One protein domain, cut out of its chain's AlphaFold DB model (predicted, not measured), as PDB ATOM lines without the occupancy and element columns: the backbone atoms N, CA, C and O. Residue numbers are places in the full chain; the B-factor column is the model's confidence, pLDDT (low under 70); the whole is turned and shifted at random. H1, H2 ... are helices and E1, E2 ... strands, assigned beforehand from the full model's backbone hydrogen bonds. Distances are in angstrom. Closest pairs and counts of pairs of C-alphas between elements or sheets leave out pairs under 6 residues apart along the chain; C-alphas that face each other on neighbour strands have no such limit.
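AT A GLANCE: This is residues 398 to 451, 483 to 639 and 651 to 658 of the 719 residues of the protein "Flagella-associated GTP-binding protein" of Castellaniella defragrans 65Phen (UniProt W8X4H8). What does the model look like? One twisted sheet of ten strands makes two wings of antiparallel strands, E1 to E4 and E9 to E12, joined in the middle by the short parallel strands E5 and E6. The sheet curls round H4 on one face and round H1 on the other, where H2 lies beside H1; a small hairpin of E7 and E8, followed by H3, sits at the E10 wing. What is the make-up? The printed part has 219 residues, with four named helices and twelve named strands in the order E1 E2 E3 E4 H1 E5 H2 E6 E7 E8 H3 E9 E10 E11 E12 H4; the class and the large sheet are mixed. It is compact, with a radius of gyration of the C-alphas of 18.2 A and spans of 54 by 48 by 39 A.

HOW THE PARTS SIT: How does the large sheet run? Its order is E4, residues 444 to 447, E3, 431 to 441, E2, 415 to 425, E1, 401 to 412, E5, 503 to 508, E6, 524 to 528, E12, 611 to 620, E11, 594 to 604, E10, 576 to 586, and E9, 554 to 556. E1 to E4 and E9 to E12 are meanders, each strand the antiparallel neighbour of the one before. Within hydrogen-bond range are, for instance, N 408 and O 419 of E1 and E2, 2.8 A, and N 405 and O 506 of the parallel E1 and E5, 2.8 A. Where are the helices? In three layers, helices on both faces of the sheet, H1, residues 484 to 496, and H2, 512 to 520, are on one face and H4, 627 to 639, on the other; every O i to N i+4 pair in these three is within hydrogen-bond range. H1, with residues 485 to 489 alone, touches H2 at a shallow tilt of 20 degrees, the same way, the closest C-alphas being those of Ala 485 and Leu 514, 6.0 A. E5, H2 and E6 form a strand-helix-strand unit, two parallel neighbour strands with a helix between, its crossover right-handed. What is beside E10? E7, residues 534 to 537, and E8, 540 to 543, form a hairpin, with N 542 and O 535 2.9 A apart; the closest C-alphas of E7 and E10 are those of Leu 537 and Ala 584, 4.7 A. H3, residues 544 to 547, too short for an O i to N i+4 pair, only grazes the large sheet.

IN THESE COORDINATES: Where does E1 begin? C-alpha 401 is at (171.039, 150.691, 199.458); E1 is 32.5 A long and bends by 57 degrees at residue 409. Where does H4 end? C-alpha 639 is at (183.227, 146.146, 210.378), and H4 is 18.3 A long.

THE WHOLE: Where are the cuts? Residues 452 to 482 and 640 to 650 are not printed, with C-alpha gaps of 14.3 A and 19.0 A. Where is confidence low? Residues 443, 448 to 451, 558 to 573 and 654 to 655 are under 70; residues 558 to 573 lie in the long link from E9 to E10.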
ATOM      1  N   THR A 398     169.383 150.627 190.633       76.19
ATOM      2  CA  THR A 398     169.080 149.218 190.352       76.19
ATOM      3  C   THR A 398     169.333 148.283 191.536       76.19
ATOM      4  O   THR A 398     168.883 147.132 191.514       76.19
ATOM      5  N   GLN A 399     170.028 148.744 192.582       76.50
ATOM      6  CA  GLN A 399     170.366 147.935 193.754       76.50
ATOM      7  C   GLN A 399     169.855 148.574 195.050       76.50
ATOM      8  O   GLN A 399     169.887 149.794 195.203       76.50
ATOM      9  N   PRO A 400     169.387 147.767 196.020       81.94
ATOM     10  CA  PRO A 400     168.983 148.309 197.303       81.94
ATOM     11  C   PRO A 400     170.196 148.876 198.047       81.94
ATOM     12  O   PRO A 400     171.230 148.212 198.159       81.94
ATOM     13  N   ALA A 401     170.048 150.086 198.580       89.50
ATOM     14  CA  ALA A 401     171.039 150.691 199.458       89.50
ATOM     15  C   ALA A 401     171.128 149.923 200.781       89.50
ATOM     16  O   ALA A 401     170.148 149.328 201.242       89.50
ATOM     17  N   LEU A 402     172.291 149.969 201.424       92.50
ATOM     18  CA  LEU A 402     172.510 149.336 202.716       92.50
ATOM     19  C   LEU A 402     172.800 150.398 203.775       92.50
ATOM     20  O   LEU A 402     173.764 151.150 203.657       92.50
ATOM     21  N   VAL A 403     172.012 150.408 204.850       95.38
ATOM     22  CA  VAL A 403     172.253 151.280 206.003       95.38
ATOM     23  C   VAL A 403     172.559 150.428 207.224       95.38
ATOM     24  O   VAL A 403     171.730 149.661 207.713       95.38
ATOM     25  N   VAL A 404     173.779 150.562 207.730       94.94
ATOM     26  CA  VAL A 404     174.226 149.898 208.952       94.94
ATOM     27  C   VAL A 404     173.985 150.823 210.132       94.94
ATOM     28  O   VAL A 404     174.565 151.903 210.207       94.94
ATOM     29  N   HIS A 405     173.201 150.358 211.097       94.62
ATOM     30  CA  HIS A 405     173.019 151.015 212.380       94.62
ATOM     31  C   HIS A 405     173.874 150.316 213.434       94.62
ATOM     32  O   HIS A 405     173.641 149.154 213.783       94.62
ATOM     33  N   ALA A 406     174.863 151.028 213.964       90.25
ATOM     34  CA  ALA A 406     175.742 150.515 215.003       90.25
ATOM     35  C   ALA A 406     175.553 151.291 216.303       90.25
ATOM     36  O   ALA A 406     175.397 152.513 216.321       90.25
ATOM     37  N   ARG A 407     175.608 150.556 217.415       88.38
ATOM     38  CA  ARG A 407     175.518 151.113 218.762       88.38
ATOM     39  C   ARG A 407     176.727 150.716 219.593       88.38
ATOM     40  O   ARG A 407     177.175 149.566 219.550       88.38
ATOM     41  N   GLN A 408     177.232 151.665 220.372       85.62
ATOM     42  CA  GLN A 408     178.383 151.494 221.249       85.62
ATOM     43  C   GLN A 408     178.136 152.119 222.614       85.62
ATOM     44  O   GLN A 408     177.445 153.128 222.735       85.62
ATOM     45  N   SER A 409     178.713 151.516 223.649       85.81
ATOM     46  CA  SER A 409     178.761 152.133 224.972       85.81
ATOM     47  C   SER A 409     179.676 153.351 224.930       85.81
ATOM     48  O   SER A 409     180.769 153.282 224.370       85.81
ATOM     49  N   LEU A 410     179.237 154.443 225.545       85.00
ATOM     50  CA  LEU A 410     179.986 155.689 225.632       85.00
ATOM     51  C   LEU A 410     180.216 156.032 227.104       85.00
ATOM     52  O   LEU A 410     179.285 155.958 227.908       85.00
ATOM     53  N   ASP A 411     181.440 156.420 227.448       81.62
ATOM     54  CA  ASP A 411     181.737 157.103 228.706       81.62
ATOM     55  C   ASP A 411     182.189 158.523 228.374       81.62
ATOM     56  O   ASP A 411     183.244 158.729 227.772       81.62
ATOM     57  N   TRP A 412     181.340 159.497 228.696       78.50
ATOM     58  CA  TRP A 412     181.578 160.903 228.409       78.50
ATOM     59  C   TRP A 412     181.751 161.680 229.707       78.50
ATOM     60  O   TRP A 412     180.768 161.958 230.393       78.50
ATOM     61  N   GLN A 413     182.988 162.047 230.050       77.81
ATOM     62  CA  GLN A 413     183.286 162.824 231.264       77.81
ATOM     63  C   GLN A 413     182.694 162.181 232.543       77.81
ATOM     64  O   GLN A 413     182.151 162.869 233.405       77.81
ATOM     65  N   GLY A 414     182.738 160.845 232.643       75.56
ATOM     66  CA  GLY A 414     182.173 160.077 233.760       75.56
ATOM     67  C   GLY A 414     180.670 159.796 233.645       75.56
ATOM     68  O   GLY A 414     180.085 159.165 234.531       75.56
ATOM     69  N   ARG A 415     180.013 160.244 232.568       79.69
ATOM     70  CA  ARG A 415     178.604 159.962 232.271       79.69
ATOM     71  C   ARG A 415     178.524 158.765 231.332       79.69
ATOM     72  O   ARG A 415     178.815 158.870 230.141       79.69
ATOM     73  N   ARG A 416     178.066 157.631 231.862       82.88
ATOM     74  CA  ARG A 416     177.765 156.449 231.044       82.88
ATOM     75  C   ARG A 416     176.565 156.709 230.139       82.88
ATOM     76  O   ARG A 416     175.543 157.234 230.580       82.88
ATOM     77  N   GLY A 417     176.682 156.271 228.896       85.31
ATOM     78  CA  GLY A 417     175.660 156.404 227.875       85.31
ATOM     79  C   GLY A 417     175.876 155.454 226.706       85.31
ATOM     80  O   GLY A 417     176.587 154.450 226.809       85.31
ATOM     81  N   ALA A 418     175.243 155.767 225.584       87.56
ATOM     82  CA  ALA A 418     175.398 155.036 224.342       87.56
ATOM     83  C   ALA A 418     175.472 155.987 223.148       87.56
ATOM     84  O   ALA A 418     174.675 156.912 223.038       87.56
ATOM     85  N   TRP A 419     176.384 155.703 222.232       90.06
ATOM     86  CA  TRP A 419     176.438 156.306 220.906       90.06
ATOM     87  C   TRP A 419     175.743 155.366 219.919       90.06
ATOM     88  O   TRP A 419     176.044 154.171 219.886       90.06
ATOM     89  N   SER A 420     174.775 155.884 219.166       89.75
ATOM     90  CA  SER A 420     174.071 155.181 218.092       89.75
ATOM     91  C   SER A 420     174.238 155.959 216.795       89.75
ATOM     92  O   SER A 420     174.036 157.169 216.780       89.75
ATOM     93  N   GLY A 421     174.583 155.280 215.709       91.75
ATOM     94  CA  GLY A 421     174.886 155.919 214.433       91.75
ATOM     95  C   GLY A 421     174.434 155.084 213.245       91.75
ATOM     96  O   GLY A 421     174.316 153.865 213.373       91.75
ATOM     97  N   ALA A 422     174.216 155.739 212.107       93.94
ATOM     98  CA  ALA A 422     173.944 155.110 210.818       93.94
ATOM     99  C   ALA A 422     175.097 155.363 209.828       93.94
ATOM    100  O   ALA A 422     175.677 156.449 209.810       93.94
ATOM    101  N   ALA A 423     175.436 154.364 209.017       94.62
ATOM    102  CA  ALA A 423     176.395 154.469 207.921       94.62
ATOM    103  C   ALA A 423     175.805 153.877 206.639       94.62
ATOM    104  O   ALA A 423     175.257 152.773 206.661       94.62
ATOM    105  N   TRP A 424     175.938 154.614 205.540       94.62
ATOM    106  CA  TRP A 424     175.450 154.241 204.220       94.62
ATOM    107  C   TRP A 424     176.515 153.505 203.421       94.62
ATOM    108  O   TRP A 424     177.684 153.901 203.400       94.62
ATOM    109  N   PHE A 425     176.072 152.466 202.725       91.88
ATOM    110  CA  PHE A 425     176.855 151.682 201.789       91.88
ATOM    111  C   PHE A 425     176.045 151.451 200.509       91.88
ATOM    112  O   PHE A 425     174.813 151.348 200.548       91.88
ATOM    113  N   ASP A 426     176.737 151.338 199.378       88.56
ATOM    114  CA  ASP A 426     176.112 150.937 198.117       88.56
ATOM    115  C   ASP A 426     175.715 149.444 198.124       88.56
ATOM    116  O   ASP A 426     176.038 148.682 199.046       88.56
ATOM    117  N   GLY A 427     175.030 148.993 197.068       80.75
ATOM    118  CA  GLY A 427     174.632 147.589 196.920       80.75
ATOM    119  C   GLY A 427     175.809 146.602 196.878       80.75
ATOM    120  O   GLY A 427     175.637 145.418 197.182       80.75
ATOM    121  N   GLN A 428     177.027 147.071 196.578       80.62
ATOM    122  CA  GLN A 428     178.266 146.286 196.594       80.62
ATOM    123  C   GLN A 428     178.976 146.293 197.953       80.62
ATOM    124  O   GLN A 428     179.907 145.510 198.154       80.62
ATOM    125  N   GLY A 429     178.512 147.097 198.910       81.56
ATOM    126  CA  GLY A 429     179.112 147.227 200.229       81.56
ATOM    127  C   GLY A 429     180.233 148.259 200.319       81.56
ATOM    128  O   GLY A 429     181.007 148.213 201.276       81.56
ATOM    129  N   ARG A 430     180.356 149.172 199.352       84.69
ATOM    130  CA  ARG A 430     181.294 150.294 199.446       84.69
ATOM    131  C   ARG A 430     180.711 151.357 200.378       84.69
ATOM    132  O   ARG A 430     179.558 151.736 200.186       84.69
ATOM    133  N   PRO A 431     181.460 151.824 201.389       89.50
ATOM    134  CA  PRO A 431     181.016 152.911 202.257       89.50
ATOM    135  C   PRO A 431     180.825 154.201 201.458       89.50
ATOM    136  O   PRO A 431     181.627 154.502 200.576       89.50
ATOM    137  N   LEU A 432     179.793 154.964 201.808       91.81
ATOM    138  CA  LEU A 432     179.464 156.237 201.168       91.81
ATOM    139  C   LEU A 432     179.557 157.400 202.160       91.81
ATOM    140  O   LEU A 432     180.271 158.365 201.909       91.81
ATOM    141  N   ALA A 433     178.886 157.296 203.312       94.00
ATOM    142  CA  ALA A 433     178.967 158.301 204.372       94.00
ATOM    143  C   ALA A 433     178.439 157.780 205.718       94.00
ATOM    144  O   ALA A 433     177.567 156.909 205.771       94.00
ATOM    145  N   ALA A 434     178.924 158.348 206.820       91.81
ATOM    146  CA  ALA A 434     178.332 158.197 208.142       91.81
ATOM    147  C   ALA A 434     177.243 159.262 208.338       91.81
ATOM    148  O   ALA A 434     177.540 160.429 208.562       91.81
ATOM    149  N   ALA A 435     175.977 158.859 208.244       84.69
ATOM    150  CA  ALA A 435     174.831 159.757 208.344       84.69
ATOM    151  C   ALA A 435     174.423 159.983 209.811       84.69
ATOM    152  O   ALA A 435     175.247 160.384 210.636       84.69
ATOM    153  N   THR A 436     173.157 159.751 210.166       89.12
ATOM    154  CA  THR A 436     172.577 160.192 211.438       89.12
ATOM    155  C   THR A 436     173.338 159.660 212.646       89.12
ATOM    156  O   THR A 436     173.418 158.447 212.850       89.12
ATOM    157  N   GLN A 437     173.818 160.565 213.502       90.94
ATOM    158  CA  GLN A 437     174.449 160.242 214.784       90.94
ATOM    159  C   GLN A 437     173.592 160.723 215.955       90.94
ATOM    160  O   GLN A 437     173.023 161.813 215.923       90.94
ATOM    161  N   GLN A 438     173.503 159.905 217.001       88.75
ATOM    162  CA  GLN A 438     172.720 160.177 218.203       88.75
ATOM    163  C   GLN A 438     173.477 159.709 219.444       88.75
ATOM    164  O   GLN A 438     174.127 158.659 219.442       88.75
ATOM    165  N   ILE A 439     173.360 160.459 220.538       87.81
ATOM    166  CA  ILE A 439     174.009 160.121 221.806       87.81
ATOM    167  C   ILE A 439     172.977 160.086 222.927       87.81
ATOM    168  O   ILE A 439     172.359 161.090 223.256       87.81
ATOM    169  N   GLY A 440     172.808 158.919 223.540       85.56
ATOM    170  CA  GLY A 440     171.981 158.723 224.725       85.56
ATOM    171  C   GLY A 440     172.812 158.848 225.996       85.56
ATOM    172  O   GLY A 440     173.698 158.028 226.234       85.56
ATOM    173  N   LEU A 441     172.506 159.832 226.835       82.38
ATOM    174  CA  LEU A 441     173.076 160.024 228.170       82.38
ATOM    175  C   LEU A 441     171.955 159.960 229.226       82.38
ATOM    176  O   LEU A 441     170.776 159.830 228.903       82.38
ATOM    177  N   ALA A 442     172.310 160.053 230.511       74.06
ATOM    178  CA  ALA A 442     171.339 160.002 231.614       74.06
ATOM    179  C   ALA A 442     170.253 161.105 231.570       74.06
ATOM    180  O   ALA A 442     169.201 160.950 232.185       74.06
ATOM    181  N   ASP A 443     170.501 162.208 230.862       69.06
ATOM    182  CA  ASP A 443     169.584 163.338 230.665       69.06
ATOM    183  C   ASP A 443     168.702 163.211 229.408       69.06
ATOM    184  O   ASP A 443     167.776 164.003 229.236       69.06
ATOM    185  N   GLY A 444     168.940 162.213 228.550       71.81
ATOM    186  CA  GLY A 444     168.148 161.965 227.346       71.81
ATOM    187  C   GLY A 444     168.982 161.645 226.108       71.81
ATOM    188  O   GLY A 444     170.195 161.446 226.182       71.81
ATOM    189  N   TRP A 445     168.304 161.582 224.958       76.31
ATOM    190  CA  TRP A 445     168.958 161.430 223.657       76.31
ATOM    191  C   TRP A 445     169.200 162.792 223.018       76.31
ATOM    192  O   TRP A 445     168.278 163.575 222.792       76.31
ATOM    193  N   HIS A 446     170.463 163.035 222.708       77.88
ATOM    194  CA  HIS A 446     170.960 164.177 221.968       77.88
ATOM    195  C   HIS A 446     170.987 163.788 220.493       77.88
ATOM    196  O   HIS A 446     171.679 162.839 220.112       77.88
ATOM    197  N   THR A 447     170.194 164.485 219.684       78.19
ATOM    198  CA  THR A 447     170.035 164.232 218.246       78.19
ATOM    199  C   THR A 447     170.398 165.489 217.450       78.19
ATOM    200  O   THR A 447     170.486 166.570 218.038       78.19
ATOM    201  N   PRO A 448     170.609 165.386 216.128       65.56
ATOM    202  CA  PRO A 448     170.983 166.527 215.287       65.56
ATOM    203  C   PRO A 448     169.946 167.659 215.301       65.56
ATOM    204  O   PRO A 448     170.308 168.826 215.225       65.56
ATOM    205  N   GLN A 449     168.663 167.329 215.471       61.88
ATOM    206  CA  GLN A 449     167.556 168.286 215.582       61.88
ATOM    207  C   GLN A 449     167.414 168.893 216.996       61.88
ATOM    208  O   GLN A 449     166.470 169.637 217.264       61.88
ATOM    209  N   GLY A 450     168.335 168.578 217.914       56.16
ATOM    210  CA  GLY A 450     168.300 168.971 219.320       56.16
ATOM    211  C   GLY A 450     167.998 167.802 220.260       56.16
ATOM    212  O   GLY A 450     167.996 166.628 219.879       56.16
ATOM    213  N   ALA A 451     167.773 168.108 221.537       44.59
ATOM    214  CA  ALA A 451     167.353 167.096 222.494       44.59
ATOM    215  C   ALA A 451     165.874 166.732 222.224       44.59
ATOM    216  O   ALA A 451     164.990 167.527 222.534       44.59
ATOM    217  N   SER A 483     163.301 154.582 224.723       78.56
ATOM    218  CA  SER A 483     164.111 153.383 224.814       78.56
ATOM    219  C   SER A 483     165.113 153.370 223.658       78.56
ATOM    220  O   SER A 483     164.928 154.027 222.637       78.56
ATOM    221  N   ALA A 484     166.177 152.579 223.777       79.50
ATOM    222  CA  ALA A 484     167.099 152.414 222.656       79.50
ATOM    223  C   ALA A 484     166.423 151.843 221.396       79.50
ATOM    224  O   ALA A 484     166.900 152.077 220.293       79.50
ATOM    225  N   ALA A 485     165.319 151.106 221.565       84.81
ATOM    226  CA  ALA A 485     164.502 150.636 220.455       84.81
ATOM    227  C   ALA A 485     163.745 151.794 219.786       84.81
ATOM    228  O   ALA A 485     163.693 151.839 218.563       84.81
ATOM    229  N   ASP A 486     163.219 152.745 220.565       82.62
ATOM    230  CA  ASP A 486     162.542 153.932 220.025       82.62
ATOM    231  C   ASP A 486     163.531 154.840 219.275       82.62
ATOM    232  O   ASP A 486     163.215 155.327 218.193       82.62
ATOM    233  N   ALA A 487     164.745 155.022 219.810       82.75
ATOM    234  CA  ALA A 487     165.802 155.800 219.156       82.75
ATOM    235  C   ALA A 487     166.250 155.169 217.827       82.75
ATOM    236  O   ALA A 487     166.372 155.863 216.820       82.75
ATOM    237  N   LEU A 488     166.428 153.842 217.803       89.25
ATOM    238  CA  LEU A 488     166.758 153.114 216.578       89.25
ATOM    239  C   LEU A 488     165.617 153.165 215.552       89.25
ATOM    240  O   LEU A 488     165.887 153.353 214.373       89.25
ATOM    241  N   LEU A 489     164.357 153.041 215.982       89.25
ATOM    242  CA  LEU A 489     163.210 153.191 215.084       89.25
ATOM    243  C   LEU A 489     163.186 154.586 214.452       89.25
ATOM    244  O   LEU A 489     163.071 154.691 213.239       89.25
ATOM    245  N   ALA A 490     163.351 155.640 215.255       84.69
ATOM    246  CA  ALA A 490     163.404 157.010 214.748       84.69
ATOM    247  C   ALA A 490     164.561 157.203 213.757       84.69
ATOM    248  O   ALA A 490     164.363 157.785 212.699       84.69
ATOM    249  N   GLN A 491     165.745 156.660 214.060       88.38
ATOM    250  CA  GLN A 491     166.886 156.702 213.147       88.38
ATOM    251  C   GLN A 491     166.595 155.974 211.828       88.38
ATOM    252  O   GLN A 491     166.915 156.502 210.772       88.38
ATOM    253  N   ILE A 492     165.986 154.785 211.870       91.62
ATOM    254  CA  ILE A 492     165.606 154.038 210.662       91.62
ATOM    255  C   ILE A 492     164.614 154.842 209.820       91.62
ATOM    256  O   ILE A 492     164.810 154.958 208.615       91.62
ATOM    257  N   GLU A 493     163.588 155.427 210.438       88.38
ATOM    258  CA  GLU A 493     162.608 156.243 209.718       88.38
ATOM    259  C   GLU A 493     163.266 157.465 209.069       88.38
ATOM    260  O   GLU A 493     163.052 157.689 207.884       88.38
ATOM    261  N   THR A 494     164.151 158.173 209.781       86.62
ATOM    262  CA  THR A 494     164.904 159.305 209.215       86.62
ATOM    263  C   THR A 494     165.757 158.901 208.018       86.62
ATOM    264  O   THR A 494     165.784 159.624 207.031       86.62
ATOM    265  N   GLU A 495     166.450 157.762 208.079       89.69
ATOM    266  CA  GLU A 495     167.264 157.284 206.952       89.69
ATOM    267  C   GLU A 495     166.412 156.739 205.796       89.69
ATOM    268  O   GLU A 495     166.902 156.616 204.678       89.69
ATOM    269  N   THR A 496     165.141 156.414 206.045       89.38
ATOM    270  CA  THR A 496     164.214 155.962 204.998       89.38
ATOM    271  C   THR A 496     163.502 157.131 204.315       89.38
ATOM    272  O   THR A 496     163.196 157.056 203.126       89.38
ATOM    273  N   GLU A 497     163.214 158.200 205.058       79.50
ATOM    274  CA  GLU A 497     162.596 159.432 204.566       79.50
ATOM    275  C   GLU A 497     163.529 160.071 203.523       79.50
ATOM    276  O   GLU A 497     164.667 160.397 203.838       79.50
ATOM    277  N   ASP A 498     163.083 160.179 202.269       75.00
ATOM    278  CA  ASP A 498     163.845 160.697 201.113       75.00
ATOM    279  C   ASP A 498     164.964 159.800 200.542       75.00
ATOM    280  O   ASP A 498     165.791 160.265 199.751       75.00
ATOM    281  N   ALA A 499     164.999 158.508 200.885       82.81
ATOM    282  CA  ALA A 499     165.922 157.571 200.241       82.81
ATOM    283  C   ALA A 499     165.545 157.352 198.752       82.81
ATOM    284  O   ALA A 499     164.392 157.021 198.459       82.81
ATOM    285  N   PRO A 500     166.491 157.480 197.795       78.12
ATOM    286  CA  PRO A 500     166.204 157.388 196.356       78.12
ATOM    287  C   PRO A 500     165.934 155.953 195.878       78.12
ATOM    288  O   PRO A 500     165.380 155.745 194.801       78.12
ATOM    289  N   SER A 501     166.327 154.954 196.670       80.12
ATOM    290  CA  SER A 501     166.151 153.535 196.381       80.12
ATOM    291  C   SER A 501     165.719 152.787 197.639       80.12
ATOM    292  O   SER A 501     165.725 153.315 198.752       80.12
ATOM    293  N   ALA A 502     165.305 151.535 197.473       87.12
ATOM    294  CA  ALA A 502     164.867 150.740 198.605       87.12
ATOM    295  C   ALA A 502     166.041 150.406 199.542       87.12
ATOM    296  O   ALA A 502     167.045 149.845 199.109       87.12
ATOM    297  N   VAL A 503     165.884 150.692 200.834       92.31
ATOM    298  CA  VAL A 503     166.954 150.572 201.834       92.31
ATOM    299  C   VAL A 503     166.822 149.284 202.645       92.31
ATOM    300  O   VAL A 503     165.735 148.954 203.121       92.31
ATOM    301  N   LEU A 504     167.929 148.560 202.829       94.44
ATOM    302  CA  LEU A 504     168.067 147.483 203.809       94.44
ATOM    303  C   LEU A 504     168.756 148.013 205.075       94.44
ATOM    304  O   LEU A 504     169.934 148.363 205.047       94.44
ATOM    305  N   HIS A 505     168.039 148.009 206.198       95.81
ATOM    306  CA  HIS A 505     168.564 148.433 207.498       95.81
ATOM    307  C   HIS A 505     169.152 147.250 208.269       95.81
ATOM    308  O   HIS A 505     168.460 146.262 208.518       95.81
ATOM    309  N   VAL A 506     170.410 147.350 208.700       95.88
ATOM    310  CA  VAL A 506     171.120 146.286 209.433       95.88
ATOM    311  C   VAL A 506     171.490 146.749 210.832       95.88
ATOM    312  O   VAL A 506     172.072 147.818 210.978       95.88
ATOM    313  N   PHE A 507     171.208 145.954 211.865       95.50
ATOM    314  CA  PHE A 507     171.472 146.346 213.257       95.50
ATOM    315  C   PHE A 507     171.696 145.171 214.219       95.50
ATOM    316  O   PHE A 507     171.562 143.997 213.869       95.50
ATOM    317  N   ASP A 508     172.075 145.487 215.460       91.19
ATOM    318  CA  ASP A 508     172.298 144.534 216.551       91.19
ATOM    319  C   ASP A 508     170.984 144.184 217.261       91.19
ATOM    320  O   ASP A 508     170.395 145.014 217.955       91.19
ATOM    321  N   GLY A 509     170.574 142.919 217.186       85.56
ATOM    322  CA  GLY A 509     169.433 142.399 217.929       85.56
ATOM    323  C   GLY A 509     168.129 143.098 217.554       85.56
ATOM    324  O   GLY A 509     167.818 143.248 216.385       85.56
ATOM    325  N   GLY A 510     167.345 143.489 218.555       83.69
ATOM    326  CA  GLY A 510     166.053 144.144 218.360       83.69
ATOM    327  C   GLY A 510     165.003 143.580 219.304       83.69
ATOM    328  O   GLY A 510     164.909 142.367 219.507       83.69
ATOM    329  N   SER A 511     164.219 144.461 219.924       89.19
ATOM    330  CA  SER A 511     163.055 144.017 220.687       89.19
ATOM    331  C   SER A 511     161.982 143.513 219.724       89.19
ATOM    332  O   SER A 511     161.862 143.997 218.603       89.19
ATOM    333  N   GLN A 512     161.153 142.573 220.173       89.56
ATOM    334  CA  GLN A 512     160.002 142.114 219.389       89.56
ATOM    335  C   GLN A 512     159.088 143.272 218.970       89.56
ATOM    336  O   GLN A 512     158.587 143.278 217.853       89.56
ATOM    337  N   ALA A 513     158.941 144.282 219.832       89.75
ATOM    338  CA  ALA A 513     158.208 145.501 219.512       89.75
ATOM    339  C   ALA A 513     158.833 146.267 218.331       89.75
ATOM    340  O   ALA A 513     158.109 146.656 217.421       89.75
ATOM    341  N   LEU A 514     160.163 146.431 218.306       92.06
ATOM    342  CA  LEU A 514     160.869 147.084 217.198       92.06
ATOM    343  C   LEU A 514     160.709 146.301 215.890       92.06
ATOM    344  O   LEU A 514     160.324 146.873 214.878       92.06
ATOM    345  N   LEU A 515     160.967 144.991 215.912       94.50
ATOM    346  CA  LEU A 515     160.906 144.158 214.704       94.50
ATOM    347  C   LEU A 515     159.494 144.131 214.101       94.50
ATOM    348  O   LEU A 515     159.330 144.189 212.881       94.50
ATOM    349  N   ARG A 516     158.462 144.108 214.953       93.75
ATOM    350  CA  ARG A 516     157.056 144.220 214.540       93.75
ATOM    351  C   ARG A 516     156.741 145.595 213.973       93.75
ATOM    352  O   ARG A 516     156.119 145.673 212.922       93.75
ATOM    353  N   ALA A 517     157.203 146.662 214.625       92.19
ATOM    354  CA  ALA A 517     157.012 148.030 214.155       92.19
ATOM    355  C   ALA A 517     157.632 148.256 212.767       92.19
ATOM    356  O   ALA A 517     156.990 148.860 211.910       92.19
ATOM    357  N   LEU A 518     158.839 147.736 212.531       94.44
ATOM    358  CA  LEU A 518     159.510 147.805 211.232       94.44
ATOM    359  C   LEU A 518     158.772 146.984 210.168       94.44
ATOM    360  O   LEU A 518     158.552 147.470 209.064       94.44
ATOM    361  N   SER A 519     158.340 145.768 210.514       93.94
ATOM    362  CA  SER A 519     157.610 144.891 209.587       93.94
ATOM    363  C   SER A 519     156.238 145.453 209.207       93.94
ATOM    364  O   SER A 519     155.862 145.400 208.043       93.94
ATOM    365  N   ALA A 520     155.515 146.045 210.160       91.31
ATOM    366  CA  ALA A 520     154.224 146.688 209.916       91.31
ATOM    367  C   ALA A 520     154.329 147.942 209.029       91.31
ATOM    368  O   ALA A 520     153.352 148.323 208.398       91.31
ATOM    369  N   ARG A 521     155.509 148.577 208.980       91.12
ATOM    370  CA  ARG A 521     155.832 149.711 208.095       91.12
ATOM    371  C   ARG A 521     156.500 149.273 206.788       91.12
ATOM    372  O   ARG A 521     157.049 150.110 206.080       91.12
ATOM    373  N   GLU A 522     156.524 147.968 206.511       90.50
ATOM    374  CA  GLU A 522     157.149 147.373 205.322       90.50
ATOM    375  C   GLU A 522     158.635 147.746 205.143       90.50
ATOM    376  O   GLU A 522     159.182 147.724 204.038       90.50
ATOM    377  N   ARG A 523     159.331 148.069 206.242       93.06
ATOM    378  CA  ARG A 523     160.769 148.356 206.210       93.06
ATOM    379  C   ARG A 523     161.542 147.057 205.999       93.06
ATOM    380  O   ARG A 523     161.240 146.035 206.619       93.06
ATOM    381  N   ARG A 524     162.580 147.082 205.159       95.19
ATOM    382  CA  ARG A 524     163.485 145.936 204.981       95.19
ATOM    383  C   ARG A 524     164.547 145.986 206.071       95.19
ATOM    384  O   ARG A 524     165.342 146.920 206.119       95.19
ATOM    385  N   TRP A 525     164.555 144.992 206.952       96.06
ATOM    386  CA  TRP A 525     165.440 144.975 208.114       96.06
ATOM    387  C   TRP A 525     166.131 143.626 208.306       96.06
ATOM    388  O   TRP A 525     165.545 142.566 208.073       96.06
ATOM    389  N   LEU A 526     167.372 143.683 208.788       96.81
ATOM    390  CA  LEU A 526     168.222 142.548 209.123       96.81
ATOM    391  C   LEU A 526     168.840 142.753 210.514       96.81
ATOM    392  O   LEU A 526     169.676 143.627 210.738       96.81
ATOM    393  N   ALA A 527     168.448 141.907 211.454       96.50
ATOM    394  CA  ALA A 527     168.903 141.924 212.834       96.50
ATOM    395  C   ALA A 527     169.973 140.849 213.059       96.50
ATOM    396  O   ALA A 527     169.679 139.656 213.042       96.50
ATOM    397  N   ALA A 528     171.211 141.248 213.338       94.69
ATOM    398  CA  ALA A 528     172.249 140.332 213.801       94.69
ATOM    399  C   ALA A 528     171.924 139.873 215.232       94.69
ATOM    400  O   ALA A 528     171.870 140.686 216.158       94.69
ATOM    401  N   CYS A 529     171.702 138.577 215.429       92.44
ATOM    402  CA  CYS A 529     171.146 138.032 216.664       92.44
ATOM    403  C   CYS A 529     172.154 137.190 217.450       92.44
ATOM    404  O   CYS A 529     173.075 136.582 216.908       92.44
ATOM    405  N   SER A 530     171.930 137.106 218.763       90.50
ATOM    406  CA  SER A 530     172.626 136.133 219.606       90.50
ATOM    407  C   SER A 530     172.268 134.701 219.177       90.50
ATOM    408  O   SER A 530     171.100 134.450 218.867       90.50
ATOM    409  N   PRO A 531     173.200 133.732 219.284       90.44
ATOM    410  CA  PRO A 531     172.907 132.298 219.167       90.44
ATOM    411  C   PRO A 531     171.692 131.839 219.993       90.44
ATOM    412  O   PRO A 531     170.997 130.899 219.624       90.44
ATOM    413  N   ARG A 532     171.415 132.526 221.112       92.38
ATOM    414  CA  ARG A 532     170.328 132.214 222.051       92.38
ATOM    415  C   ARG A 532     168.998 132.908 221.735       92.38
ATOM    416  O   ARG A 532     168.074 132.816 222.542       92.38
ATOM    417  N   ALA A 533     168.894 133.641 220.627       91.12
ATOM    418  CA  ALA A 533     167.640 134.276 220.234       91.12
ATOM    419  C   ALA A 533     166.542 133.214 220.072       91.12
ATOM    420  O   ALA A 533     166.781 132.172 219.469       91.12
ATOM    421  N   ARG A 534     165.361 133.458 220.653       92.56
ATOM    422  CA  ARG A 534     164.232 132.523 220.575       92.56
ATOM    423  C   ARG A 534     163.539 132.657 219.227       92.56
ATOM    424  O   ARG A 534     163.164 133.767 218.855       92.56
ATOM    425  N   VAL A 535     163.350 131.531 218.557       93.69
ATOM    426  CA  VAL A 535     162.665 131.410 217.266       93.69
ATOM    427  C   VAL A 535     161.794 130.155 217.281       93.69
ATOM    428  O   VAL A 535     162.059 129.235 218.054       93.69
ATOM    429  N   PHE A 536     160.757 130.131 216.455       93.56
ATOM    430  CA  PHE A 536     159.936 128.948 216.212       93.56
ATOM    431  C   PHE A 536     160.180 128.495 214.777       93.56
ATOM    432  O   PHE A 536     159.839 129.227 213.852       93.56
ATOM    433  N   LEU A 537     160.821 127.343 214.599       90.12
ATOM    434  CA  LEU A 537     161.062 126.737 213.289       90.12
ATOM    435  C   LEU A 537     160.107 125.551 213.165       90.12
ATOM    436  O   LEU A 537     160.106 124.719 214.065       90.12
ATOM    437  N   ASP A 538     159.281 125.505 212.119       86.62
ATOM    438  CA  ASP A 538     158.273 124.447 211.932       86.62
ATOM    439  C   ASP A 538     157.414 124.203 213.193       86.62
ATOM    440  O   ASP A 538     157.247 123.077 213.650       86.62
ATOM    441  N   ASP A 539     156.916 125.287 213.804       84.62
ATOM    442  CA  ASP A 539     156.165 125.298 215.073       84.62
ATOM    443  C   ASP A 539     156.931 124.874 216.344       84.62
ATOM    444  O   ASP A 539     156.416 125.043 217.457       84.62
ATOM    445  N   GLU A 540     158.183 124.432 216.237       86.44
ATOM    446  CA  GLU A 540     158.985 124.016 217.385       86.44
ATOM    447  C   GLU A 540     159.745 125.195 218.027       86.44
ATOM    448  O   GLU A 540     160.520 125.891 217.360       86.44
ATOM    449  N   PRO A 541     159.575 125.447 219.343       91.06
ATOM    450  CA  PRO A 541     160.326 126.482 220.042       91.06
ATOM    451  C   PRO A 541     161.801 126.093 220.177       91.06
ATOM    452  O   PRO A 541     162.144 125.104 220.823       91.06
ATOM    453  N   GLY A 542     162.690 126.939 219.667       91.00
ATOM    454  CA  GLY A 542     164.128 126.716 219.719       91.00
ATOM    455  C   GLY A 542     164.932 127.985 219.975       91.00
ATOM    456  O   GLY A 542     164.433 129.115 219.973       91.00
ATOM    457  N   VAL A 543     166.228 127.789 220.205       93.06
ATOM    458  CA  VAL A 543     167.215 128.866 220.089       93.06
ATOM    459  C   VAL A 543     167.780 128.877 218.676       93.06
ATOM    460  O   VAL A 543     167.964 127.823 218.071       93.06
ATOM    461  N   LEU A 544     168.099 130.065 218.170       91.19
ATOM    462  CA  LEU A 544     168.535 130.286 216.796       91.19
ATOM    463  C   LEU A 544     169.697 129.372 216.391       91.19
ATOM    464  O   LEU A 544     169.645 128.772 215.327       91.19
ATOM    465  N   SER A 545     170.702 129.183 217.250       91.50
ATOM    466  CA  SER A 545     171.846 128.316 216.939       91.50
ATOM    467  C   SER A 545     171.507 126.834 216.805       91.50
ATOM    468  O   SER A 545     172.263 126.124 216.156       91.50
ATOM    469  N   ALA A 546     170.428 126.364 217.440       90.75
ATOM    470  CA  ALA A 546     169.934 124.998 217.282       90.75
ATOM    471  C   ALA A 546     169.026 124.899 216.050       90.75
ATOM    472  O   ALA A 546     169.216 124.015 215.224       90.75
ATOM    473  N   ALA A 547     168.120 125.868 215.873       89.44
ATOM    474  CA  ALA A 547     167.222 125.929 214.722       89.44
ATOM    475  C   ALA A 547     167.988 125.959 213.388       89.44
ATOM    476  O   ALA A 547     167.644 125.257 212.451       89.44
ATOM    477  N   VAL A 548     169.094 126.701 213.297       91.75
ATOM    478  CA  VAL A 548     169.888 126.773 212.056       91.75
ATOM    479  C   VAL A 548     170.795 125.560 211.813       91.75
ATOM    480  O   VAL A 548     171.563 125.576 210.850       91.75
ATOM    481  N   GLN A 549     170.797 124.541 212.681       89.06
ATOM    482  CA  GLN A 549     171.541 123.293 212.443       89.06
ATOM    483  C   GLN A 549     170.792 122.329 211.525       89.06
ATOM    484  O   GLN A 549     171.450 121.558 210.835       89.06
ATOM    485  N   SER A 550     169.458 122.379 211.503       87.44
ATOM    486  CA  SER A 550     168.626 121.557 210.615       87.44
ATOM    487  C   SER A 550     168.532 122.115 209.193       87.44
ATOM    488  O   SER A 550     168.093 121.412 208.286       87.44
ATOM    489  N   LEU A 551     168.958 123.362 208.979       91.94
ATOM    490  CA  LEU A 551     168.925 124.013 207.673       91.94
ATOM    491  C   LEU A 551     170.034 123.505 206.744       91.94
ATOM    492  O   LEU A 551     171.149 123.193 207.170       91.94
ATOM    493  N   MET A 552     169.746 123.507 205.442       92.69
ATOM    494  CA  MET A 552     170.719 123.169 204.407       92.69
ATOM    495  C   MET A 552     171.726 124.311 204.223       92.69
ATOM    496  O   MET A 552     171.351 125.427 203.864       92.69
ATOM    497  N   TYR A 553     173.010 124.021 204.440       94.06
ATOM    498  CA  TYR A 553     174.091 124.965 204.159       94.06
ATOM    499  C   TYR A 553     174.523 124.865 202.701       94.06
ATOM    500  O   TYR A 553     174.815 123.780 202.198       94.06
ATOM    501  N   GLN A 554     174.623 126.016 202.050       92.94
ATOM    502  CA  GLN A 554     175.123 126.170 200.694       92.94
ATOM    503  C   GLN A 554     176.469 126.906 200.724       92.94
ATOM    504  O   GLN A 554     176.654 127.807 201.553       92.94
ATOM    505  N   PRO A 555     177.426 126.528 199.861       91.62
ATOM    506  CA  PRO A 555     178.690 127.241 199.758       91.62
ATOM    507  C   PRO A 555     178.461 128.642 199.180       91.62
ATOM    508  O   PRO A 555     177.636 128.826 198.286       91.62
ATOM    509  N   LEU A 556     179.213 129.626 199.671       88.56
ATOM    510  CA  LEU A 556     179.227 130.986 199.140       88.56
ATOM    511  C   LEU A 556     180.579 131.318 198.523       88.56
ATOM    512  O   LEU A 556     181.624 131.045 199.117       88.56
ATOM    513  N   ASP A 557     180.547 131.964 197.356       79.25
ATOM    514  CA  ASP A 557     181.756 132.492 196.741       79.25
ATOM    515  C   ASP A 557     182.294 133.652 197.582       79.25
ATOM    516  O   ASP A 557     181.636 134.683 197.762       79.25
ATOM    517  N   ALA A 558     183.522 133.473 198.066       65.19
ATOM    518  CA  ALA A 558     184.243 134.460 198.841       65.19
ATOM    519  C   ALA A 558     184.396 135.789 198.086       65.19
ATOM    520  O   ALA A 558     184.372 136.835 198.732       65.19
ATOM    521  N   GLN A 559     184.475 135.780 196.744       64.25
ATOM    522  CA  GLN A 559     184.565 137.000 195.922       64.25
ATOM    523  C   GLN A 559     183.394 137.965 196.163       64.25
ATOM    524  O   GLN A 559     183.555 139.175 196.027       64.25
ATOM    525  N   THR A 560     182.247 137.455 196.623       57.16
ATOM    526  CA  THR A 560     181.041 138.243 196.918       57.16
ATOM    527  C   THR A 560     181.213 139.188 198.121       57.16
ATOM    528  O   THR A 560     180.472 140.166 198.242       57.16
ATOM    529  N   PHE A 561     182.171 138.937 199.019       64.94
ATOM    530  CA  PHE A 561     182.409 139.737 200.237       64.94
ATOM    531  C   PHE A 561     183.904 139.859 200.615       64.94
ATOM    532  O   PHE A 561     184.237 140.359 201.689       64.94
ATOM    533  N   TRP A 562     184.816 139.447 199.723       52.81
ATOM    534  CA  TRP A 562     186.273 139.424 199.925       52.81
ATOM    535  C   TRP A 562     186.923 140.775 200.282       52.81
ATOM    536  O   TRP A 562     187.847 140.758 201.097       52.81
ATOM    537  N   PRO A 563     186.466 141.945 199.777       55.81
ATOM    538  CA  PRO A 563     187.076 143.230 200.138       55.81
ATOM    539  C   PRO A 563     186.960 143.618 201.628       55.81
ATOM    540  O   PRO A 563     187.484 144.652 202.018       55.81
ATOM    541  N   LEU A 564     186.280 142.823 202.468       55.97
ATOM    542  CA  LEU A 564     185.873 143.193 203.834       55.97
ATOM    543  C   LEU A 564     186.540 142.371 204.956       55.97
ATOM    544  O   LEU A 564     186.131 142.456 206.113       55.97
ATOM    545  N   LEU A 565     187.527 141.521 204.646       54.09
ATOM    546  CA  LEU A 565     187.979 140.461 205.565       54.09
ATOM    547  C   LEU A 565     189.126 140.821 206.520       54.09
ATOM    548  O   LEU A 565     189.498 139.971 207.338       54.09
ATOM    549  N   SER A 566     189.662 142.044 206.492       52.09
ATOM    550  CA  SER A 566     190.828 142.368 207.321       52.09
ATOM    551  C   SER A 566     190.513 142.637 208.809       52.09
ATOM    552  O   SER A 566     191.375 142.394 209.653       52.09
ATOM    553  N   ALA A 567     189.270 142.946 209.216       45.28
ATOM    554  CA  ALA A 567     188.927 143.037 210.653       45.28
ATOM    555  C   ALA A 567     188.202 141.815 211.257       45.28
ATOM    556  O   ALA A 567     188.045 141.738 212.481       45.28
ATOM    557  N   ALA A 568     187.859 140.791 210.465       53.62
ATOM    558  CA  ALA A 568     187.406 139.506 211.013       53.62
ATOM    559  C   ALA A 568     188.550 138.686 211.646       53.62
ATOM    560  O   ALA A 568     188.265 137.714 212.347       53.62
ATOM    561  N   GLY A 569     189.812 139.071 211.409       60.78
ATOM    562  CA  GLY A 569     191.000 138.351 211.876       60.78
ATOM    563  C   GLY A 569     191.239 137.030 211.137       60.78
ATOM    564  O   GLY A 569     191.869 136.133 211.683       60.78
ATOM    565  N   LEU A 570     190.691 136.891 209.922       66.00
ATOM    566  CA  LEU A 570     190.708 135.652 209.129       66.00
ATOM    567  C   LEU A 570     191.558 135.762 207.849       66.00
ATOM    568  O   LEU A 570     191.486 134.875 207.000       66.00
ATOM    569  N   GLU A 571     192.355 136.828 207.712       62.53
ATOM    570  CA  GLU A 571     193.142 137.142 206.506       62.53
ATOM    571  C   GLU A 571     194.040 135.981 206.056       62.53
ATOM    572  O   GLU A 571     194.031 135.599 204.885       62.53
ATOM    573  N   ASP A 572     194.756 135.369 207.000       64.81
ATOM    574  CA  ASP A 572     195.718 134.301 206.708       64.81
ATOM    575  C   ASP A 572     195.051 132.932 206.501       64.81
ATOM    576  O   ASP A 572     195.640 132.026 205.912       64.81
ATOM    577  N   ALA A 573     193.815 132.763 206.983       68.75
ATOM    578  CA  ALA A 573     193.134 131.471 207.018       68.75
ATOM    579  C   ALA A 573     192.392 131.127 205.716       68.75
ATOM    580  O   ALA A 573     192.084 129.956 205.505       68.75
ATOM    581  N   ARG A 574     192.096 132.123 204.863       77.56
ATOM    582  CA  ARG A 574     191.316 131.981 203.612       77.56
ATOM    583  C   ARG A 574     190.109 131.026 203.764       77.56
ATOM    584  O   ARG A 574     190.078 129.973 203.128       77.56
ATOM    585  N   PRO A 575     189.139 131.361 204.632       83.06
ATOM    586  CA  PRO A 575     188.041 130.460 204.969       83.06
ATOM    587  C   PRO A 575     187.163 130.086 203.771       83.06
ATOM    588  O   PRO A 575     186.896 130.917 202.901       83.06
ATOM    589  N   ALA A 576     186.632 128.863 203.800       87.25
ATOM    590  CA  ALA A 576     185.471 128.472 203.013       87.25
ATOM    591  C   ALA A 576     184.192 128.976 203.698       87.25
ATOM    592  O   ALA A 576     184.035 128.844 204.918       87.25
ATOM    593  N   TRP A 577     183.275 129.548 202.919       89.31
ATOM    594  CA  TRP A 577     182.065 130.184 203.433       89.31
ATOM    595  C   TRP A 577     180.835 129.344 203.149       89.31
ATOM    596  O   TRP A 577     180.634 128.882 202.031       89.31
ATOM    597  N   TRP A 578     180.002 129.186 204.172       92.12
ATOM    598  CA  TRP A 578     178.768 128.419 204.096       92.12
ATOM    599  C   TRP A 578     177.635 129.220 204.712       92.12
ATOM    600  O   TRP A 578     177.770 129.701 205.839       92.12
ATOM    601  N   ALA A 579     176.516 129.333 204.009       93.88
ATOM    602  CA  ALA A 579     175.329 129.999 204.515       93.88
ATOM    603  C   ALA A 579     174.113 129.083 204.483       93.88
ATOM    604  O   ALA A 579     173.954 128.277 203.572       93.88
ATOM    605  N   ALA A 580     173.249 129.238 205.475       94.81
ATOM    606  CA  ALA A 580     171.941 128.614 205.516       94.81
ATOM    607  C   ALA A 580     170.875 129.684 205.741       94.81
ATOM    608  O   ALA A 580     171.074 130.613 206.532       94.81
ATOM    609  N   LEU A 581     169.747 129.519 205.058       95.06
ATOM    610  CA  LEU A 581     168.568 130.365 205.165       95.06
ATOM    611  C   LEU A 581     167.349 129.472 205.401       95.06
ATOM    612  O   LEU A 581     167.222 128.420 204.778       95.06
ATOM    613  N   GLY A 582     166.464 129.892 206.297       93.75
ATOM    614  CA  GLY A 582     165.193 129.225 206.563       93.75
ATOM    615  C   GLY A 582     164.126 130.231 206.973       93.75
ATOM    616  O   GLY A 582     164.441 131.380 207.287       93.75
ATOM    617  N   GLU A 583     162.870 129.808 206.976       95.00
ATOM    618  CA  GLU A 583     161.753 130.607 207.481       95.00
ATOM    619  C   GLU A 583     161.422 130.175 208.906       95.00
ATOM    620  O   GLU A 583     161.477 128.996 209.231       95.00
ATOM    621  N   ALA A 584     161.131 131.136 209.773       95.00
ATOM    622  CA  ALA A 584     160.791 130.903 211.166       95.00
ATOM    623  C   ALA A 584     159.784 131.954 211.636       95.00
ATOM    624  O   ALA A 584     159.478 132.923 210.940       95.00
ATOM    625  N   GLU A 585     159.318 131.813 212.867       95.62
ATOM    626  CA  GLU A 585     158.444 132.787 213.497       95.62
ATOM    627  C   GLU A 585     159.019 133.323 214.801       95.62
ATOM    628  O   GLU A 585     159.666 132.627 215.591       95.62
ATOM    629  N   LEU A 586     158.704 134.586 215.071       93.81
ATOM    630  CA  LEU A 586     158.900 135.197 216.371       93.81
ATOM    631  C   LEU A 586     157.555 135.336 217.089       93.81
ATOM    632  O   LEU A 586     156.657 136.043 216.627       93.81
ATOM    633  N   ARG A 587     157.423 134.694 218.254       93.12
ATOM    634  CA  ARG A 587     156.180 134.680 219.040       93.12
ATOM    635  C   ARG A 587     156.350 135.412 220.369       93.12
ATOM    636  O   ARG A 587     157.315 135.190 221.102       93.12
ATOM    637  N   VAL A 588     155.382 136.269 220.688       89.44
ATOM    638  CA  VAL A 588     155.240 136.936 221.989       89.44
ATOM    639  C   VAL A 588     153.806 136.759 222.456       89.44
ATOM    640  O   VAL A 588     152.876 136.772 221.657       89.44
ATOM    641  N   ARG A 589     153.617 136.577 223.763       86.69
ATOM    642  CA  ARG A 589     152.283 136.423 224.345       86.69
ATOM    643  C   ARG A 589     151.426 137.658 224.046       86.69
ATOM    644  O   ARG A 589     151.820 138.761 224.405       86.69
ATOM    645  N   GLY A 590     150.242 137.440 223.475       86.12
ATOM    646  CA  GLY A 590     149.274 138.503 223.176       86.12
ATOM    647  C   GLY A 590     149.475 139.203 221.830       86.12
ATOM    648  O   GLY A 590     148.697 140.089 221.509       86.12
ATOM    649  N   GLU A 591     150.468 138.793 221.041       90.38
ATOM    650  CA  GLU A 591     150.762 139.331 219.709       90.38
ATOM    651  C   GLU A 591     150.690 138.199 218.666       90.38
ATOM    652  O   GLU A 591     151.044 137.059 218.993       90.38
ATOM    653  N   PRO A 592     150.273 138.464 217.411       91.19
ATOM    654  CA  PRO A 592     150.282 137.453 216.349       91.19
ATOM    655  C   PRO A 592     151.707 136.956 216.068       91.19
ATOM    656  O   PRO A 592     152.679 137.657 216.345       91.19
ATOM    657  N   ALA A 593     151.883 135.763 215.503       93.25
ATOM    658  CA  ALA A 593     153.213 135.324 215.079       93.25
ATOM    659  C   ALA A 593     153.792 136.284 214.024       93.25
ATOM    660  O   ALA A 593     153.080 136.715 213.119       93.25
ATOM    661  N   LEU A 594     155.065 136.665 214.167       95.75
ATOM    662  CA  LEU A 594     155.763 137.475 213.166       95.75
ATOM    663  C   LEU A 594     156.616 136.542 212.294       95.75
ATOM    664  O   LEU A 594     157.604 136.017 212.819       95.75
ATOM    665  N   PRO A 595     156.273 136.337 211.009       96.06
ATOM    666  CA  PRO A 595     157.095 135.547 210.103       96.06
ATOM    667  C   PRO A 595     158.407 136.277 209.813       96.06
ATOM    668  O   PRO A 595     158.432 137.496 209.609       96.06
ATOM    669  N   VAL A 596     159.504 135.530 209.822       96.00
ATOM    670  CA  VAL A 596     160.861 136.033 209.613       96.00
ATOM    671  C   VAL A 596     161.706 135.009 208.869       96.00
ATOM    672  O   VAL A 596     161.423 133.815 208.877       96.00
ATOM    673  N   ARG A 597     162.813 135.464 208.288       95.50
ATOM    674  CA  ARG A 597     163.870 134.579 207.798       95.50
ATOM    675  C   ARG A 597     164.973 134.462 208.834       95.50
ATOM    676  O   ARG A 597     165.418 135.469 209.378       95.50
ATOM    677  N   VAL A 598     165.434 133.248 209.097       95.50
ATOM    678  CA  VAL A 598     166.614 132.970 209.917       95.50
ATOM    679  C   VAL A 598     167.802 132.690 209.016       95.50
ATOM    680  O   VAL A 598     167.695 131.970 208.028       95.50
ATOM    681  N   PHE A 599     168.945 133.264 209.366       95.25
ATOM    682  CA  PHE A 599     170.165 133.162 208.585       95.25
ATOM    683  C   PHE A 599     171.347 132.761 209.463       95.25
ATOM    684  O   PHE A 599     171.487 133.218 210.603       95.25
ATOM    685  N   SER A 600     172.223 131.924 208.916       95.19
ATOM    686  CA  SER A 600     173.456 131.494 209.564       95.19
ATOM    687  C   SER A 600     174.598 131.458 208.561       95.19
ATOM    688  O   SER A 600     174.523 130.729 207.579       95.19
ATOM    689  N   LEU A 601     175.663 132.207 208.833       92.94
ATOM    690  CA  LEU A 601     176.895 132.228 208.046       92.94
ATOM    691  C   LEU A 601     178.020 131.591 208.851       92.94
ATOM    692  O   LEU A 601     178.206 131.913 210.024       92.94
ATOM    693  N   ARG A 602     178.795 130.716 208.220       92.00
ATOM    694  CA  ARG A 602     179.925 130.014 208.821       92.00
ATOM    695  C   ARG A 602     181.175 130.241 207.983       92.00
ATOM    696  O   ARG A 602     181.173 129.981 206.784       92.00
ATOM    697  N   ALA A 603     182.237 130.685 208.644       89.31
ATOM    698  CA  ALA A 603     183.595 130.637 208.127       89.31
ATOM    699  C   ALA A 603     184.254 129.351 208.632       89.31
ATOM    700  O   ALA A 603     184.311 129.115 209.843       89.31
ATOM    701  N   VAL A 604     184.739 128.528 207.709       90.00
ATOM    702  CA  VAL A 604     185.317 127.208 207.981       90.00
ATOM    703  C   VAL A 604     186.748 127.175 207.453       90.00
ATOM    704  O   VAL A 604     187.005 127.659 206.352       90.00
ATOM    705  N   ASP A 605     187.684 126.623 208.220       87.44
ATOM    706  CA  ASP A 605     189.048 126.390 207.738       87.44
ATOM    707  C   ASP A 605     189.014 125.287 206.666       87.44
ATOM    708  O   ASP A 605     188.567 124.172 206.950       87.44
ATOM    709  N   PRO A 606     189.456 125.565 205.427       84.88
ATOM    710  CA  PRO A 606     189.375 124.592 204.343       84.88
ATOM    711  C   PRO A 606     190.305 123.386 204.542       84.88
ATOM    712  O   PRO A 606     190.146 122.389 203.842       84.88
ATOM    713  N   ARG A 607     191.279 123.457 205.462       87.06
ATOM    714  CA  ARG A 607     192.274 122.395 205.682       87.06
ATOM    715  C   ARG A 607     191.764 121.283 206.589       87.06
ATOM    716  O   ARG A 607     192.072 120.123 206.341       87.06
ATOM    717  N   ASP A 608     191.028 121.636 207.642       88.94
ATOM    718  CA  ASP A 608     190.593 120.698 208.687       88.94
ATOM    719  C   ASP A 608     189.076 120.726 208.957       88.94
ATOM    720  O   ASP A 608     188.577 119.935 209.756       88.94
ATOM    721  N   GLY A 609     188.323 121.610 208.293       86.25
ATOM    722  CA  GLY A 609     186.875 121.732 208.468       86.25
ATOM    723  C   GLY A 609     186.454 122.405 209.780       86.25
ATOM    724  O   GLY A 609     185.266 122.419 210.112       86.25
ATOM    725  N   ARG A 610     187.389 122.977 210.547       91.12
ATOM    726  CA  ARG A 610     187.089 123.640 211.820       91.12
ATOM    727  C   ARG A 610     186.301 124.928 211.599       91.12
ATOM    728  O   ARG A 610     186.662 125.768 210.777       91.12
ATOM    729  N   LEU A 611     185.255 125.133 212.401       89.75
ATOM    730  CA  LEU A 611     184.526 126.402 212.438       89.75
ATOM    731  C   LEU A 611     185.416 127.504 213.016       89.75
ATOM    732  O   LEU A 611     185.781 127.467 214.190       89.75
ATOM    733  N   LEU A 612     185.737 128.496 212.190       87.56
ATOM    734  CA  LEU A 612     186.509 129.669 212.591       87.56
ATOM    735  C   LEU A 612     185.604 130.729 213.213       87.56
ATOM    736  O   LEU A 612     185.947 131.323 214.234       87.56
ATOM    737  N   LYS A 613     184.442 130.975 212.595       88.50
ATOM    738  CA  LYS A 613     183.487 131.984 213.058       88.50
ATOM    739  C   LYS A 613     182.084 131.726 212.523       88.50
ATOM    740  O   LYS A 613     181.922 131.192 211.428       88.50
ATOM    741  N   VAL A 614     181.077 132.115 213.302       90.94
ATOM    742  CA  VAL A 614     179.662 131.962 212.950       90.94
ATOM    743  C   VAL A 614     178.924 133.270 213.207       90.94
ATOM    744  O   VAL A 614     179.112 133.897 214.250       90.94
ATOM    745  N   TRP A 615     178.066 133.656 212.268       92.31
ATOM    746  CA  TRP A 615     177.147 134.780 212.390       92.31
ATOM    747  C   TRP A 615     175.721 134.270 212.275       92.31
ATOM    748  O   TRP A 615     175.426 133.426 211.433       92.31
ATOM    749  N   HIS A 616     174.833 134.816 213.098       95.19
ATOM    750  CA  HIS A 616     173.411 134.519 213.039       95.19
ATOM    751  C   HIS A 616     172.614 135.804 212.893       95.19
ATOM    752  O   HIS A 616     172.954 136.829 213.493       95.19
ATOM    753  N   ALA A 617     171.538 135.740 212.125       96.06
ATOM    754  CA  ALA A 617     170.652 136.869 211.936       96.06
ATOM    755  C   ALA A 617     169.207 136.438 211.729       96.06
ATOM    756  O   ALA A 617     168.919 135.291 211.383       96.06
ATOM    757  N   VAL A 618     168.314 137.392 211.950       96.19
ATOM    758  CA  VAL A 618     166.898 137.306 211.625       96.19
ATOM    759  C   VAL A 618     166.567 138.471 210.699       96.19
ATOM    760  O   VAL A 618     167.003 139.592 210.953       96.19
ATOM    761  N   ALA A 619     165.816 138.228 209.635       96.25
ATOM    762  CA  ALA A 619     165.421 139.239 208.662       96.25
ATOM    763  C   ALA A 619     163.900 139.278 208.496       96.25
ATOM    764  O   ALA A 619     163.227 138.251 208.608       96.25
ATOM    765  N   GLY A 620     163.357 140.455 208.193       95.31
ATOM    766  CA  GLY A 620     161.953 140.584 207.808       95.31
ATOM    767  C   GLY A 620     161.666 139.902 206.465       95.31
ATOM    768  O   GLY A 620     162.543 139.799 205.607       95.31
ATOM    769  N   MET A 621     160.415 139.493 206.241       94.75
ATOM    770  CA  MET A 621     160.009 138.812 204.998       94.75
ATOM    771  C   MET A 621     160.145 139.674 203.731       94.75
ATOM    772  O   MET A 621     160.173 139.136 202.625       94.75
ATOM    773  N   ALA A 622     160.277 140.994 203.877       91.38
ATOM    774  CA  ALA A 622     160.522 141.923 202.774       91.38
ATOM    775  C   ALA A 622     161.990 141.951 202.293       91.38
ATOM    776  O   ALA A 622     162.289 142.584 201.281       91.38
ATOM    777  N   VAL A 623     162.919 141.311 203.016       92.31
ATOM    778  CA  VAL A 623     164.339 141.241 202.632       92.31
ATOM    779  C   VAL A 623     164.539 140.177 201.557       92.31
ATOM    780  O   VAL A 623     164.062 139.053 201.708       92.31
ATOM    781  N   ASP A 624     165.275 140.529 200.503       88.75
ATOM    782  CA  ASP A 624     165.704 139.598 199.458       88.75
ATOM    783  C   ASP A 624     166.432 138.386 200.079       88.75
ATOM    784  O   ASP A 624     167.390 138.583 200.833       88.75
ATOM    785  N   PRO A 625     165.982 137.146 199.808       90.25
ATOM    786  CA  PRO A 625     166.573 135.943 200.379       90.25
ATOM    787  C   PRO A 625     167.968 135.590 199.834       90.25
ATOM    788  O   PRO A 625     168.481 134.541 200.212       90.25
ATOM    789  N   ASP A 626     168.604 136.403 198.984       90.75
ATOM    790  CA  ASP A 626     169.972 136.143 198.516       90.75
ATOM    791  C   ASP A 626     170.989 136.013 199.683       90.75
ATOM    792  O   ASP A 626     171.293 136.995 200.377       90.75
ATOM    793  N   PRO A 627     171.573 134.817 199.908       89.94
ATOM    794  CA  PRO A 627     172.476 134.584 201.034       89.94
ATOM    795  C   PRO A 627     173.771 135.409 200.971       89.94
ATOM    796  O   PRO A 627     174.344 135.728 202.014       89.94
ATOM    797  N   GLY A 628     174.235 135.767 199.768       87.31
ATOM    798  CA  GLY A 628     175.438 136.573 199.559       87.31
ATOM    799  C   GLY A 628     175.247 138.024 200.006       87.31
ATOM    800  O   GLY A 628     176.094 138.569 200.720       87.31
ATOM    801  N   ARG A 629     174.106 138.632 199.660       87.56
ATOM    802  CA  ARG A 629     173.699 139.978 200.096       87.56
ATOM    803  C   ARG A 629     173.534 140.043 201.611       87.56
ATOM    804  O   ARG A 629     174.066 140.960 202.239       87.56
ATOM    805  N   ILE A 630     172.880 139.048 202.216       90.88
ATOM    806  CA  ILE A 630     172.711 138.970 203.678       90.88
ATOM    807  C   ILE A 630     174.070 138.800 204.378       90.88
ATOM    808  O   ILE A 630     174.353 139.501 205.352       90.88
ATOM    809  N   ALA A 631     174.942 137.919 203.877       89.94
ATOM    810  CA  ALA A 631     176.284 137.724 204.426       89.94
ATOM    811  C   ALA A 631     177.103 139.025 204.409       89.94
ATOM    812  O   ALA A 631     177.665 139.417 205.435       89.94
ATOM    813  N   ARG A 632     177.117 139.727 203.268       87.81
ATOM    814  CA  ARG A 632     177.796 141.020 203.103       87.81
ATOM    815  C   ARG A 632     177.291 142.050 204.112       87.81
ATOM    816  O   ARG A 632     178.097 142.667 204.805       87.81
ATOM    817  N   ALA A 633     175.973 142.190 204.236       90.06
ATOM    818  CA  ALA A 633     175.331 143.110 205.168       90.06
ATOM    819  C   ALA A 633     175.755 142.865 206.631       90.06
ATOM    820  O   ALA A 633     176.075 143.807 207.361       90.06
ATOM    821  N   LEU A 634     175.827 141.599 207.060       89.38
ATOM    822  CA  LEU A 634     176.249 141.240 208.420       89.38
ATOM    823  C   LEU A 634     177.729 141.507 208.684       89.38
ATOM    824  O   LEU A 634     178.083 141.960 209.777       89.38
ATOM    825  N   ILE A 635     178.588 141.234 207.701       86.44
ATOM    826  CA  ILE A 635     180.022 141.513 207.805       86.44
ATOM    827  C   ILE A 635     180.232 143.026 207.902       86.44
ATOM    828  O   ILE A 635     180.831 143.479 208.876       86.44
ATOM    829  N   LEU A 636     179.650 143.816 206.994       86.81
ATOM    830  CA  LEU A 636     179.736 145.284 207.010       86.81
ATOM    831  C   LEU A 636     179.279 145.885 208.333       86.81
ATOM    832  O   LEU A 636     179.923 146.789 208.862       86.81
ATOM    833  N   ARG A 637     178.209 145.344 208.921       90.12
ATOM    834  CA  ARG A 637     177.754 145.757 210.247       90.12
ATOM    835  C   ARG A 637     178.840 145.575 211.307       90.12
ATOM    836  O   ARG A 637     179.067 146.470 212.123       90.12
ATOM    837  N   GLN A 638     179.504 144.422 211.328       86.75
ATOM    838  CA  GLN A 638     180.568 144.144 212.293       86.75
ATOM    839  C   GLN A 638     181.778 145.063 212.073       86.75
ATOM    840  O   GLN A 638     182.363 145.556 213.040       86.75
ATOM    841  N   GLU A 639     182.119 145.300 210.811       83.12
ATOM    842  CA  GLU A 639     183.227 146.146 210.378       83.12
ATOM    843  C   GLU A 639     183.002 147.619 210.739       83.12
ATOM    844  O   GLU A 639     183.841 148.229 211.402       83.12
ATOM    845  N   LEU A 651     186.107 161.071 220.398       81.81
ATOM    846  CA  LEU A 651     185.002 161.788 221.024       81.81
ATOM    847  C   LEU A 651     185.527 162.515 222.259       81.81
ATOM    848  O   LEU A 651     185.254 163.704 222.410       81.81
ATOM    849  N   ALA A 652     186.287 161.801 223.106       72.75
ATOM    850  CA  ALA A 652     186.777 162.223 224.425       72.75
ATOM    851  C   ALA A 652     187.829 163.342 224.391       72.75
ATOM    852  O   ALA A 652     188.180 163.873 225.446       72.75
ATOM    853  N   GLU A 653     188.320 163.715 223.210       73.50
ATOM    854  CA  GLU A 653     189.241 164.835 223.051       73.50
ATOM    855  C   GLU A 653     188.613 166.148 223.534       73.50
ATOM    856  O   GLU A 653     187.420 166.410 223.354       73.50
ATOM    857  N   ALA A 654     189.427 167.003 224.157       58.97
ATOM    858  CA  ALA A 654     188.984 168.321 224.589       58.97
ATOM    859  C   ALA A 654     188.560 169.168 223.375       58.97
ATOM    860  O   ALA A 654     189.221 169.172 222.342       58.97
ATOM    861  N   GLY A 655     187.451 169.893 223.512       64.81
ATOM    862  CA  GLY A 655     186.871 170.700 222.439       64.81
ATOM    863  C   GLY A 655     185.726 171.565 222.962       64.81
ATOM    864  O   GLY A 655     185.219 171.308 224.061       64.81
ATOM    865  N   ARG A 656     185.316 172.581 222.201       71.06
ATOM    866  CA  ARG A 656     184.171 173.462 222.521       71.06
ATOM    867  C   ARG A 656     182.892 173.063 221.779       71.06
ATOM    868  O   ARG A 656     181.824 173.571 222.099       71.06
ATOM    869  N   GLU A 657     183.000 172.143 220.828       81.44
ATOM    870  CA  GLU A 657     181.926 171.703 219.944       81.44
ATOM    871  C   GLU A 657     180.886 170.870 220.714       81.44
ATOM    872  O   GLU A 657     181.271 170.090 221.600       81.44
ATOM    873  N   PRO A 658     179.590 170.973 220.376       84.44
ATOM    874  CA  PRO A 658     178.559 170.064 220.860       84.44
ATOM    875  C   PRO A 658     178.929 168.588 220.661       84.44
ATOM    876  O   PRO A 658     179.579 168.197 219.692       84.44
TER     877      PRO A 658